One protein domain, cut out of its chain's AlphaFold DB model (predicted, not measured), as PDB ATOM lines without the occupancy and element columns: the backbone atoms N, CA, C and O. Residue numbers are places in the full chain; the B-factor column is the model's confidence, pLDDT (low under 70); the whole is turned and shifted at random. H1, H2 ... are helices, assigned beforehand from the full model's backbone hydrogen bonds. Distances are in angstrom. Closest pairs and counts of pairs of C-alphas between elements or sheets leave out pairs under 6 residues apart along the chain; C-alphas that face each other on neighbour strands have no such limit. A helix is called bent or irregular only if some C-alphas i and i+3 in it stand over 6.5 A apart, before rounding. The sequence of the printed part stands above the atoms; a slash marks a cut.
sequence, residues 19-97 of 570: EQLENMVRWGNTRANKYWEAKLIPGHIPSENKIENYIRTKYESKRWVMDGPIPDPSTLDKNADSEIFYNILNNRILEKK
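This is residues 19 to 97 of the 570 residues of the protein "Arf-GAP domain-containing protein" of Pneumocystis jirovecii (strain SE8) (UniProt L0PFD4). A bent helix, H1, makes an L in the middle, with the short helix H3 packed on its second arm, H1b, while H2 and H4 lie towards opposite ends of the long axis. Residues 86 to 97 of H4 stick out as an arm, and contacts between the helices are few. The printed part has 79 residues with four named helices, H1 to H4 in chain order, and no named strand: all helix. It is loose, with a radius of gyration of the C-alphas of 15.7 A, and elongated, spanning 47 by 31 by 25 A.

Start at H1, residues 19 to 36, assigned as one helix by its hydrogen bonds but bent: C-alphas 26 and 29 are 10.0 A apart. Its arms, H1a and H1b, stand about perpendicular, at 83 degrees. Next look at H2, residues 48 to 59, close to H1b but not clearly touching; their closest C-alphas, of Trp 36 and Lys 58, are 6.4 A apart. Farther on, H3, residues 73 to 76, touches H1b, closest at the C-alphas of Arg 31 and Leu 76, 5.8 A. H4, residues 81 to 97, is apart from H1b, but only just, at 8.1 A. Every O i to N i+4 pair is within hydrogen-bond range in H1a, H1b and H4, and 6 of 8 in H2; H3 is too short for such a pair.

Find C-alpha 19 at (21.854, -21.683, -23.452), where H1a begins; it runs 10.2 A to residue 26, and H1b runs 10.0 A from residue 29 to 36. H2 spans 17.4 A and is irregular, with C-alphas 49 and 52 7.8 A apart. H3 spans 5.3 A. H4 runs 24.7 A to C-alpha 97 at (23.571, -46.285, -14.794).

The C-alphas farthest apart, of Ser 61 and Lys 97, are 47.6 A apart. The printed part has no cut. The links H1 to H2 and H2 to H3 are long. Model confidence is under 70 at residues 77 to 87 and 89 to 97.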
ATOM      1  N   GLU A  19      22.834 -22.782 -23.484       94.44
ATOM      2  CA  GLU A  19      21.854 -21.683 -23.452       94.44
ATOM      3  C   GLU A  19      20.678 -21.914 -24.424       94.44
ATOM      4  O   GLU A  19      19.527 -21.588 -24.127       94.44
ATOM      5  N   GLN A  20      20.927 -22.487 -25.608       93.94
ATOM      6  CA  GLN A  20      19.858 -22.813 -26.561       93.94
ATOM      7  C   GLN A  20      18.996 -23.965 -26.039       93.94
ATOM      8  O   GLN A  20      17.773 -23.913 -26.168       93.94
ATOM      9  N   LEU A  21      19.616 -24.975 -25.423       94.06
ATOM     10  CA  LEU A  21      18.913 -26.101 -24.817       94.06
ATOM     11  C   LEU A  21      18.074 -25.656 -23.606       94.06
ATOM     12  O   LEU A  21      16.898 -26.006 -23.522       94.06
ATOM     13  N   GLU A  22      18.633 -24.824 -22.726       92.50
ATOM     14  CA  GLU A  22      17.919 -24.214 -21.599       92.50
ATOM     15  C   GLU A  22      16.717 -23.398 -22.087       92.50
ATOM     16  O   GLU A  22      15.615 -23.546 -21.562       92.50
ATOM     17  N   ASN A  23      16.874 -22.601 -23.149       91.44
ATOM     18  CA  ASN A  23      15.759 -21.865 -23.746       91.44
ATOM     19  C   ASN A  23      14.651 -22.785 -24.288       91.44
ATOM     20  O   ASN A  23      13.472 -22.460 -24.119       91.44
ATOM     21  N   MET A  24      14.996 -23.932 -24.886       93.31
ATOM     22  CA  MET A  24      14.007 -24.921 -25.339       93.31
ATOM     23  C   MET A  24      13.276 -25.587 -24.165       93.31
ATOM     24  O   MET A  24      12.057 -25.732 -24.229       93.31
ATOM     25  N   VAL A  25      13.983 -25.928 -23.081       90.31
ATOM     26  CA  VAL A  25      13.393 -26.484 -21.845       90.31
ATOM     27  C   VAL A  25      12.527 -25.449 -21.113       90.31
ATOM     28  O   VAL A  25      11.476 -25.787 -20.563       90.31
ATOM     29  N   ARG A  26      12.938 -24.176 -21.124       89.69
ATOM     30  CA  ARG A  26      12.213 -23.067 -20.492       89.69
ATOM     31  C   ARG A  26      10.923 -22.729 -21.235       89.69
ATOM     32  O   ARG A  26       9.907 -22.529 -20.577       89.69
ATOM     33  N   TRP A  27      10.925 -22.703 -22.567       91.88
ATOM     34  CA  TRP A  27       9.709 -22.461 -23.352       91.88
ATOM     35  C   TRP A  27       8.907 -23.738 -23.627       91.88
ATOM     36  O   TRP A  27       7.812 -23.900 -23.094       91.88
ATOM     37  N   GLY A  28       9.403 -24.633 -24.481       91.94
ATOM     38  CA  GLY A  28       8.607 -25.737 -25.022       91.94
ATOM     39  C   GLY A  28       7.348 -25.286 -25.788       91.94
ATOM     40  O   GLY A  28       6.960 -24.115 -25.804       91.94
ATOM     41  N   ASN A  29       6.672 -26.235 -26.438       93.44
ATOM     42  CA  ASN A  29       5.492 -25.921 -27.253       93.44
ATOM     43  C   ASN A  29       4.273 -25.528 -26.401       93.44
ATOM     44  O   ASN A  29       3.526 -24.632 -26.788       93.44
ATOM     45  N   THR A  30       4.088 -26.137 -25.226       91.12
ATOM     46  CA  THR A  30       2.939 -25.880 -24.343       91.12
ATOM     47  C   THR A  30       2.905 -24.432 -23.856       91.12
ATOM     48  O   THR A  30       1.901 -23.741 -24.037       91.12
ATOM     49  N   ARG A  31       4.010 -23.933 -23.279       91.88
ATOM     50  CA  ARG A  31       4.098 -22.553 -22.765       91.88
ATOM     51  C   ARG A  31       4.135 -21.547 -23.912       91.88
ATOM     52  O   ARG A  31       3.492 -20.504 -23.826       91.88
ATOM     53  N   ALA A  32       4.801 -21.888 -25.020       93.56
ATOM     54  CA  ALA A  32       4.758 -21.075 -26.229       93.56
ATOM     55  C   ALA A  32       3.321 -20.902 -26.748       93.56
ATOM     56  O   ALA A  32       2.930 -19.773 -27.028       93.56
ATOM     57  N   ASN A  33       2.506 -21.954 -26.826       93.19
ATOM     58  CA  ASN A  33       1.121 -21.828 -27.290       93.19
ATOM     59  C   ASN A  33       0.244 -21.056 -26.290       93.19
ATOM     60  O   ASN A  33      -0.494 -20.171 -26.711       93.19
ATOM     61  N   LYS A  34       0.407 -21.268 -24.973       92.19
ATOM     62  CA  LYS A  34      -0.265 -20.448 -23.939       92.19
ATOM     63  C   LYS A  34      -0.020 -18.941 -24.102       92.19
ATOM     64  O   LYS A  34      -0.899 -18.160 -23.763       92.19
ATOM     65  N   TYR A  35       1.153 -18.537 -24.599       93.75
ATOM     66  CA  TYR A  35       1.487 -17.131 -24.847       93.75
ATOM     67  C   TYR A  35       1.106 -16.657 -26.258       93.75
ATOM     68  O   TYR A  35       0.411 -15.654 -26.396       93.75
ATOM     69  N   TRP A  36       1.554 -17.358 -27.303       95.62
ATOM     70  CA  TRP A  36       1.424 -16.957 -28.713       95.62
ATOM     71  C   TRP A  36       0.045 -17.232 -29.326       95.62
ATOM     72  O   TRP A  36      -0.268 -16.669 -30.374       95.62
ATOM     73  N   GLU A  37      -0.756 -18.103 -28.712       95.25
ATOM     74  CA  GLU A  37      -2.100 -18.497 -29.158       95.25
ATOM     75  C   GLU A  37      -3.167 -18.167 -28.093       95.25
ATOM     76  O   GLU A  37      -4.294 -18.643 -28.179       95.25
ATOM     77  N   ALA A  38      -2.844 -17.318 -27.108       93.19
ATOM     78  CA  ALA A  38      -3.711 -16.963 -25.977       93.19
ATOM     79  C   ALA A  38      -5.106 -16.451 -26.388       93.19
ATOM     80  O   ALA A  38      -6.086 -16.690 -25.686       93.19
ATOM     81  N   LYS A  39      -5.192 -15.741 -27.523       93.81
ATOM     82  CA  LYS A  39      -6.444 -15.215 -28.102       93.81
ATOM     83  C   LYS A  39      -6.894 -15.966 -29.361       93.81
ATOM     84  O   LYS A  39      -7.741 -15.469 -30.105       93.81
ATOM     85  N   LEU A  40      -6.286 -17.113 -29.662       94.50
ATOM     86  CA  LEU A  40      -6.722 -17.969 -30.758       94.50
ATOM     87  C   LEU A  40      -7.946 -18.772 -30.305       94.50
ATOM     88  O   LEU A  40      -8.042 -19.188 -29.153       94.50
ATOM     89  N   ILE A  41      -8.889 -19.004 -31.218       92.50
ATOM     90  CA  ILE A  41     -10.058 -19.840 -30.930       92.50
ATOM     91  C   ILE A  41      -9.564 -21.274 -30.652       92.50
ATOM     92  O   ILE A  41      -8.859 -21.836 -31.498       92.50
ATOM     93  N   PRO A  42      -9.903 -21.884 -29.500       89.62
ATOM     94  CA  PRO A  42      -9.421 -23.217 -29.157       89.62
ATOM     95  C   PRO A  42      -9.888 -24.244 -30.195       89.62
ATOM     96  O   PRO A  42     -11.050 -24.261 -30.591       89.62
ATOM     97  N   GLY A  43      -8.967 -25.100 -30.643       88.69
ATOM     98  CA  GLY A  43      -9.226 -26.077 -31.706       88.69
ATOM     99  C   GLY A  43      -9.090 -25.537 -33.137       88.69
ATOM    100  O   GLY A  43      -9.327 -26.291 -34.078       88.69
ATOM    101  N   HIS A  44      -8.680 -24.278 -33.340       91.38
ATOM    102  CA  HIS A  44      -8.332 -23.783 -34.675       91.38
ATOM    103  C   HIS A  44      -7.079 -24.495 -35.217       91.38
ATOM    104  O   HIS A  44      -5.954 -24.203 -34.808       91.38
ATOM    105  N   ILE A  45      -7.271 -25.377 -36.200       90.44
ATOM    106  CA  ILE A  45      -6.192 -26.037 -36.943       90.44
ATOM    107  C   ILE A  45      -6.059 -25.349 -38.314       90.44
ATOM    108  O   ILE A  45      -7.025 -25.343 -39.081       90.44
ATOM    109  N   PRO A  46      -4.903 -24.747 -38.652       91.81
ATOM    110  CA  PRO A  46      -4.702 -24.132 -39.959       91.81
ATOM    111  C   PRO A  46      -4.656 -25.189 -41.071       91.81
ATOM    112  O   PRO A  46      -3.977 -26.205 -40.949       91.81
ATOM    113  N   SER A  47      -5.334 -24.923 -42.189       93.00
ATOM    114  CA  SER A  47      -5.189 -25.719 -43.414       93.00
ATOM    115  C   SER A  47      -3.763 -25.612 -43.962       93.00
ATOM    116  O   SER A  47      -3.165 -24.537 -43.896       93.00
ATOM    117  N   GLU A  48      -3.256 -26.677 -44.583       93.12
ATOM    118  CA  GLU A  48      -1.893 -26.747 -45.134       93.12
ATOM    119  C   GLU A  48      -1.586 -25.581 -46.094       93.12
ATOM    120  O   GLU A  48      -0.645 -24.821 -45.871       93.12
ATOM    121  N   ASN A  49      -2.490 -25.298 -47.039       94.00
ATOM    122  CA  ASN A  49      -2.402 -24.165 -47.977       94.00
ATOM    123  C   ASN A  49      -2.385 -22.770 -47.303       94.00
ATOM    124  O   ASN A  49      -2.207 -21.759 -47.980       94.00
ATOM    125  N   LYS A  50      -2.638 -22.684 -45.992       94.00
ATOM    126  CA  LYS A  50      -2.689 -21.441 -45.202       94.00
ATOM    127  C   LYS A  50      -1.668 -21.423 -44.056       94.00
ATOM    128  O   LYS A  50      -1.666 -20.465 -43.275       94.00
ATOM    129  N   ILE A  51      -0.787 -22.425 -43.956       96.12
ATOM    130  CA  ILE A  51       0.162 -22.547 -42.841       96.12
ATOM    131  C   ILE A  51       1.158 -21.380 -42.787       96.12
ATOM    132  O   ILE A  51       1.411 -20.858 -41.704       96.12
ATOM    133  N   GLU A  52       1.655 -20.880 -43.926       95.88
ATOM    134  CA  GLU A  52       2.562 -19.719 -43.928       95.88
ATOM    135  C   GLU A  52       1.872 -18.479 -43.340       95.88
ATOM    136  O   GLU A  52       2.423 -17.808 -42.463       95.88
ATOM    137  N   ASN A  53       0.636 -18.205 -43.765       96.12
ATOM    138  CA  ASN A  53      -0.139 -17.079 -43.254       96.12
ATOM    139  C   ASN A  53      -0.432 -17.224 -41.752       96.12
ATOM    140  O   ASN A  53      -0.367 -16.237 -41.018       96.12
ATOM    141  N   TYR A  54      -0.699 -18.447 -41.277       96.25
ATOM    142  CA  TYR A  54      -0.848 -18.740 -39.850       96.25
ATOM    143  C   TYR A  54       0.428 -18.411 -39.061       96.25
ATOM    144  O   TYR A  54       0.373 -17.661 -38.087       96.25
ATOM    145  N   ILE A  55       1.584 -18.906 -39.514       96.88
ATOM    146  CA  ILE A  55       2.886 -18.694 -38.861       96.88
ATOM    147  C   ILE A  55       3.260 -17.205 -38.825       96.88
ATOM    148  O   ILE A  55       3.675 -16.705 -37.777       96.88
ATOM    149  N   ARG A  56       3.043 -16.459 -39.916       96.81
ATOM    150  CA  ARG A  56       3.242 -14.999 -39.934       96.81
ATOM    151  C   ARG A  56       2.284 -14.281 -38.983       96.81
ATOM    152  O   ARG A  56       2.723 -13.486 -38.159       96.81
ATOM    153  N   THR A  57       0.996 -14.613 -39.019       96.50
ATOM    154  CA  THR A  57      -0.006 -14.012 -38.120       96.50
ATOM    155  C   THR A  57       0.329 -14.261 -36.640       96.50
ATOM    156  O   THR A  57       0.162 -13.359 -35.812       96.50
ATOM    157  N   LYS A  58       0.865 -15.449 -36.317       96.38
ATOM    158  CA  LYS A  58       1.301 -15.847 -34.970       96.38
ATOM    159  C   LYS A  58       2.542 -15.078 -34.497       96.38
ATOM    160  O   LYS A  58       2.488 -14.473 -33.432       96.38
ATOM    161  N   TYR A  59       3.634 -15.068 -35.268       96.88
ATOM    162  CA  TYR A  59       4.940 -14.570 -34.793       96.88
ATOM    163  C   TYR A  59       5.354 -13.188 -35.329       96.88
ATOM    164  O   TYR A  59       6.023 -12.439 -34.620       96.88
ATOM    165  N   GLU A  60       4.961 -12.840 -36.558       96.19
ATOM    166  CA  GLU A  60       5.274 -11.556 -37.208       96.19
ATOM    167  C   GLU A  60       4.252 -10.491 -36.773       96.19
ATOM    168  O   GLU A  60       4.628  -9.466 -36.208       96.19
ATOM    169  N   SER A  61       2.952 -10.773 -36.920       95.44
ATOM    170  CA  SER A  61       1.869  -9.860 -36.507       95.44
ATOM    171  C   SER A  61       1.471  -9.967 -35.031       95.44
ATOM    172  O   SER A  61       0.725  -9.118 -34.548       95.44
ATOM    173  N   LYS A  62       1.922 -11.012 -34.321       95.31
ATOM    174  CA  LYS A  62       1.638 -11.258 -32.892       95.31
ATOM    175  C   LYS A  62       0.141 -11.273 -32.535       95.31
ATOM    176  O   LYS A  62      -0.237 -10.951 -31.412       95.31
ATOM    177  N   ARG A  63      -0.733 -11.638 -33.483       95.81
ATOM    178  CA  ARG A  63      -2.181 -11.348 -33.412       95.81
ATOM    179  C   ARG A  63      -2.896 -11.974 -32.212       95.81
ATOM    180  O   ARG A  63      -3.871 -11.403 -31.730       95.81
ATOM    181  N   TRP A  64      -2.437 -13.139 -31.762       96.25
ATOM    182  CA  TRP A  64      -3.069 -13.906 -30.684       96.25
ATOM    183  C   TRP A  64      -2.272 -13.908 -29.379       96.25
ATOM    184  O   TRP A  64      -2.574 -14.695 -28.485       96.25
ATOM    185  N   VAL A  65      -1.269 -13.034 -29.275       94.62
ATOM    186  CA  VAL A  65      -0.409 -12.923 -28.097       94.62
ATOM    187  C   VAL A  65      -1.201 -12.467 -26.866       94.62
ATOM    188  O   VAL A  65      -2.105 -11.631 -26.960       94.62
ATOM    189  N   MET A  66      -0.857 -13.042 -25.711       91.44
ATOM    190  CA  MET A  66      -1.339 -12.633 -24.388       91.44
ATOM    191  C   MET A  66      -1.057 -11.144 -24.133       91.44
ATOM    192  O   MET A  66       0.013 -10.649 -24.477       91.44
ATOM    193  N   ASP A  67      -2.001 -10.430 -23.519       89.44
ATOM    194  CA  ASP A  67      -1.822  -9.007 -23.221       89.44
ATOM    195  C   ASP A  67      -0.699  -8.752 -22.208       89.44
ATOM    196  O   ASP A  67      -0.586  -9.443 -21.196       89.44
ATOM    197  N   GLY A  68       0.099  -7.714 -22.473       87.44
ATOM    198  CA  GLY A  68       1.211  -7.288 -21.623       87.44
ATOM    199  C   GLY A  68       2.603  -7.608 -22.190       87.44
ATOM    200  O   GLY A  68       2.748  -7.934 -23.373       87.44
ATOM    201  N   PRO A  69       3.663  -7.456 -21.374       86.62
ATOM    202  CA  PRO A  69       5.019  -7.851 -21.749       86.62
ATOM    203  C   PRO A  69       5.134  -9.378 -21.875       86.62
ATOM    204  O   PRO A  69       4.291 -10.117 -21.374       86.62
ATOM    205  N   ILE A  70       6.206  -9.861 -22.512       85.31
ATOM    206  CA  ILE A  70       6.527 -11.297 -22.545       85.31
ATOM    207  C   ILE A  70       6.719 -11.777 -21.091       85.31
ATOM    208  O   ILE A  70       7.648 -11.298 -20.436       85.31
ATOM    209  N   PRO A  71       5.873 -12.685 -20.567       85.44
ATOM    210  CA  PRO A  71       6.030 -13.213 -19.219       85.44
ATOM    211  C   PRO A  71       7.200 -14.202 -19.170       85.44
ATOM    212  O   PRO A  71       7.572 -14.787 -20.190       85.44
ATOM    213  N   ASP A  72       7.752 -14.441 -17.978       86.06
ATOM    214  CA  ASP A  72       8.674 -15.564 -17.781       86.06
ATOM    215  C   ASP A  72       7.925 -16.877 -18.081       86.06
ATOM    216  O   ASP A  72       6.916 -17.144 -17.419       86.06
ATOM    217  N   PRO A  73       8.384 -17.703 -19.045       85.44
ATOM    218  CA  PRO A  73       7.717 -18.948 -19.419       85.44
ATOM    219  C   PRO A  73       7.432 -19.862 -18.230       85.44
ATOM    220  O   PRO A  73       6.388 -20.512 -18.199       85.44
ATOM    221  N   SER A  74       8.311 -19.854 -17.225       80.62
ATOM    222  CA  SER A  74       8.176 -20.632 -15.989       80.62
ATOM    223  C   SER A  74       6.848 -20.369 -15.261       80.62
ATOM    224  O   SER A  74       6.294 -21.271 -14.643       80.62
ATOM    225  N   THR A  75       6.294 -19.157 -15.377       82.94
ATOM    226  CA  THR A  75       5.018 -18.762 -14.751       82.94
ATOM    227  C   THR A  75       3.772 -19.219 -15.518       82.94
ATOM    228  O   THR A  75       2.671 -19.218 -14.960       82.94
ATOM    229  N   LEU A  76       3.923 -19.630 -16.785       81.06
ATOM    230  CA  LEU A  76       2.826 -20.110 -17.635       81.06
ATOM    231  C   LEU A  76       2.440 -21.566 -17.326       81.06
ATOM    232  O   LEU A  76       1.355 -22.022 -17.706       81.06
ATOM    233  N   ASP A  77       3.299 -22.305 -16.626       69.00
ATOM    234  CA  ASP A  77       3.002 -23.638 -16.114       69.00
ATOM    235  C   ASP A  77       2.624 -23.595 -14.644       69.00
ATOM    236  O   ASP A  77       3.458 -23.378 -13.774       69.00
ATOM    237  N   LYS A  78       1.352 -23.895 -14.369       57.53
ATOM    238  CA  LYS A  78       0.903 -24.177 -13.007       57.53
ATOM    239  C   LYS A  78       0.754 -25.668 -12.688       57.53
ATOM    240  O   LYS A  78       0.742 -25.969 -11.508       57.53
ATOM    241  N   ASN A  79       0.629 -26.583 -13.671       52.25
ATOM    242  CA  ASN A  79       0.097 -27.938 -13.395       52.25
ATOM    243  C   ASN A  79       0.397 -29.094 -14.409       52.25
ATOM    244  O   ASN A  79      -0.403 -30.023 -14.457       52.25
ATOM    245  N   ALA A  80       1.460 -29.092 -15.243       52.62
ATOM    246  CA  ALA A  80       1.649 -30.198 -16.225       52.62
ATOM    247  C   ALA A  80       3.096 -30.646 -16.558       52.62
ATOM    248  O   ALA A  80       3.451 -31.798 -16.317       52.62
ATOM    249  N   ASP A  81       3.943 -29.788 -17.138       57.00
ATOM    250  CA  ASP A  81       5.064 -30.308 -17.951       57.00
ATOM    251  C   ASP A  81       6.335 -30.676 -17.158       57.00
ATOM    252  O   ASP A  81       7.186 -31.420 -17.658       57.00
ATOM    253  N   SER A  82       6.468 -30.213 -15.910       58.50
ATOM    254  CA  SER A  82       7.616 -30.544 -15.050       58.50
ATOM    255  C   SER A  82       7.745 -32.051 -14.819       58.50
ATOM    256  O   SER A  82       8.848 -32.591 -14.855       58.50
ATOM    257  N   GLU A  83       6.625 -32.747 -14.619       58.72
ATOM    258  CA  GLU A  83       6.609 -34.174 -14.283       58.72
ATOM    259  C   GLU A  83       7.086 -35.038 -15.463       58.72
ATOM    260  O   GLU A  83       7.908 -35.940 -15.291       58.72
ATOM    261  N   ILE A  84       6.671 -34.699 -16.689       63.94
ATOM    262  CA  ILE A  84       7.123 -35.362 -17.923       63.94
ATOM    263  C   ILE A  84       8.638 -35.178 -18.106       63.94
ATOM    264  O   ILE A  84       9.348 -36.143 -18.401       63.94
ATOM    265  N   PHE A  85       9.152 -33.965 -17.885       63.22
ATOM    266  CA  PHE A  85      10.580 -33.672 -18.028       63.22
ATOM    267  C   PHE A  85      11.439 -34.386 -16.972       63.22
ATOM    268  O   PHE A  85      12.437 -35.017 -17.330       63.22
ATOM    269  N   TYR A  86      11.030 -34.370 -15.696       62.84
ATOM    270  CA  TYR A  86      11.716 -35.128 -14.643       62.84
ATOM    271  C   TYR A  86      11.707 -36.633 -14.927       62.84
ATOM    272  O   TYR A  86      12.740 -37.281 -14.771       62.84
ATOM    273  N   ASN A  87      10.595 -37.191 -15.414       64.88
ATOM    274  CA  ASN A  87      10.515 -38.609 -15.767       64.88
ATOM    275  C   ASN A  87      11.444 -38.975 -16.941       64.88
ATOM    276  O   ASN A  87      12.167 -39.968 -16.856       64.88
ATOM    277  N   ILE A  88      11.516 -38.155 -17.997       72.75
ATOM    278  CA  ILE A  88      12.435 -38.384 -19.130       72.75
ATOM    279  C   ILE A  88      13.908 -38.269 -18.699       72.75
ATOM    280  O   ILE A  88      14.730 -39.101 -19.095       72.75
ATOM    281  N   LEU A  89      14.257 -37.277 -17.871       65.69
ATOM    282  CA  LEU A  89      15.616 -37.138 -17.334       65.69
ATOM    283  C   LEU A  89      15.997 -38.313 -16.427       65.69
ATOM    284  O   LEU A  89      17.080 -38.877 -16.589       65.69
ATOM    285  N   ASN A  90      15.107 -38.716 -15.518       66.00
ATOM    286  CA  ASN A  90      15.333 -39.855 -14.631       66.00
ATOM    287  C   ASN A  90      15.533 -41.147 -15.431       66.00
ATOM    288  O   ASN A  90      16.485 -41.875 -15.157       66.00
ATOM    289  N   ASN A  91      14.726 -41.389 -16.469       66.06
ATOM    290  CA  ASN A  91      14.884 -42.551 -17.346       66.06
ATOM    291  C   ASN A  91      16.252 -42.561 -18.051       66.06
ATOM    292  O   ASN A  91      16.967 -43.557 -17.956       66.06
ATOM    293  N   ARG A  92      16.700 -41.438 -18.635       66.62
ATOM    294  CA  ARG A  92      18.049 -41.346 -19.239       66.62
ATOM    295  C   ARG A  92      19.182 -41.545 -18.226       66.62
ATOM    296  O   ARG A  92      20.213 -42.134 -18.553       66.62
ATOM    297  N   ILE A  93      19.024 -41.066 -16.990       69.19
ATOM    298  CA  ILE A  93      20.008 -41.276 -15.913       69.19
ATOM    299  C   ILE A  93      20.039 -42.754 -15.487       69.19
ATOM    300  O   ILE A  93      21.119 -43.290 -15.226       69.19
ATOM    301  N   LEU A  94      18.886 -43.428 -15.446       61.91
ATOM    302  CA  LEU A  94      18.773 -44.857 -15.147       61.91
ATOM    303  C   LEU A  94      19.382 -45.722 -16.260       61.91
ATOM    304  O   LEU A  94      20.204 -46.586 -15.957       61.91
ATOM    305  N   GLU A  95      19.091 -45.437 -17.530       60.12
ATOM    306  CA  GLU A  95      19.722 -46.085 -18.692       60.12
ATOM    307  C   GLU A  95      21.250 -45.923 -18.668       60.12
ATOM    308  O   GLU A  95      21.997 -46.877 -18.903       60.12
ATOM    309  N   LYS A  96      21.750 -44.730 -18.319       62.28
ATOM    310  CA  LYS A  96      23.194 -44.484 -18.205       62.28
ATOM    311  C   LYS A  96      23.822 -45.280 -17.053       62.28
ATOM    312  O   LYS A  96      24.905 -45.833 -17.226       62.28
ATOM    313  N   LYS A  97      23.133 -45.423 -15.912       60.06
ATOM    314  CA  LYS A  97      23.571 -46.285 -14.794       60.06
ATOM    315  C   LYS A  97      23.571 -47.776 -15.160       60.06
ATOM    316  O   LYS A  97      24.519 -48.478 -14.811       60.06
TER     317      LYS A  97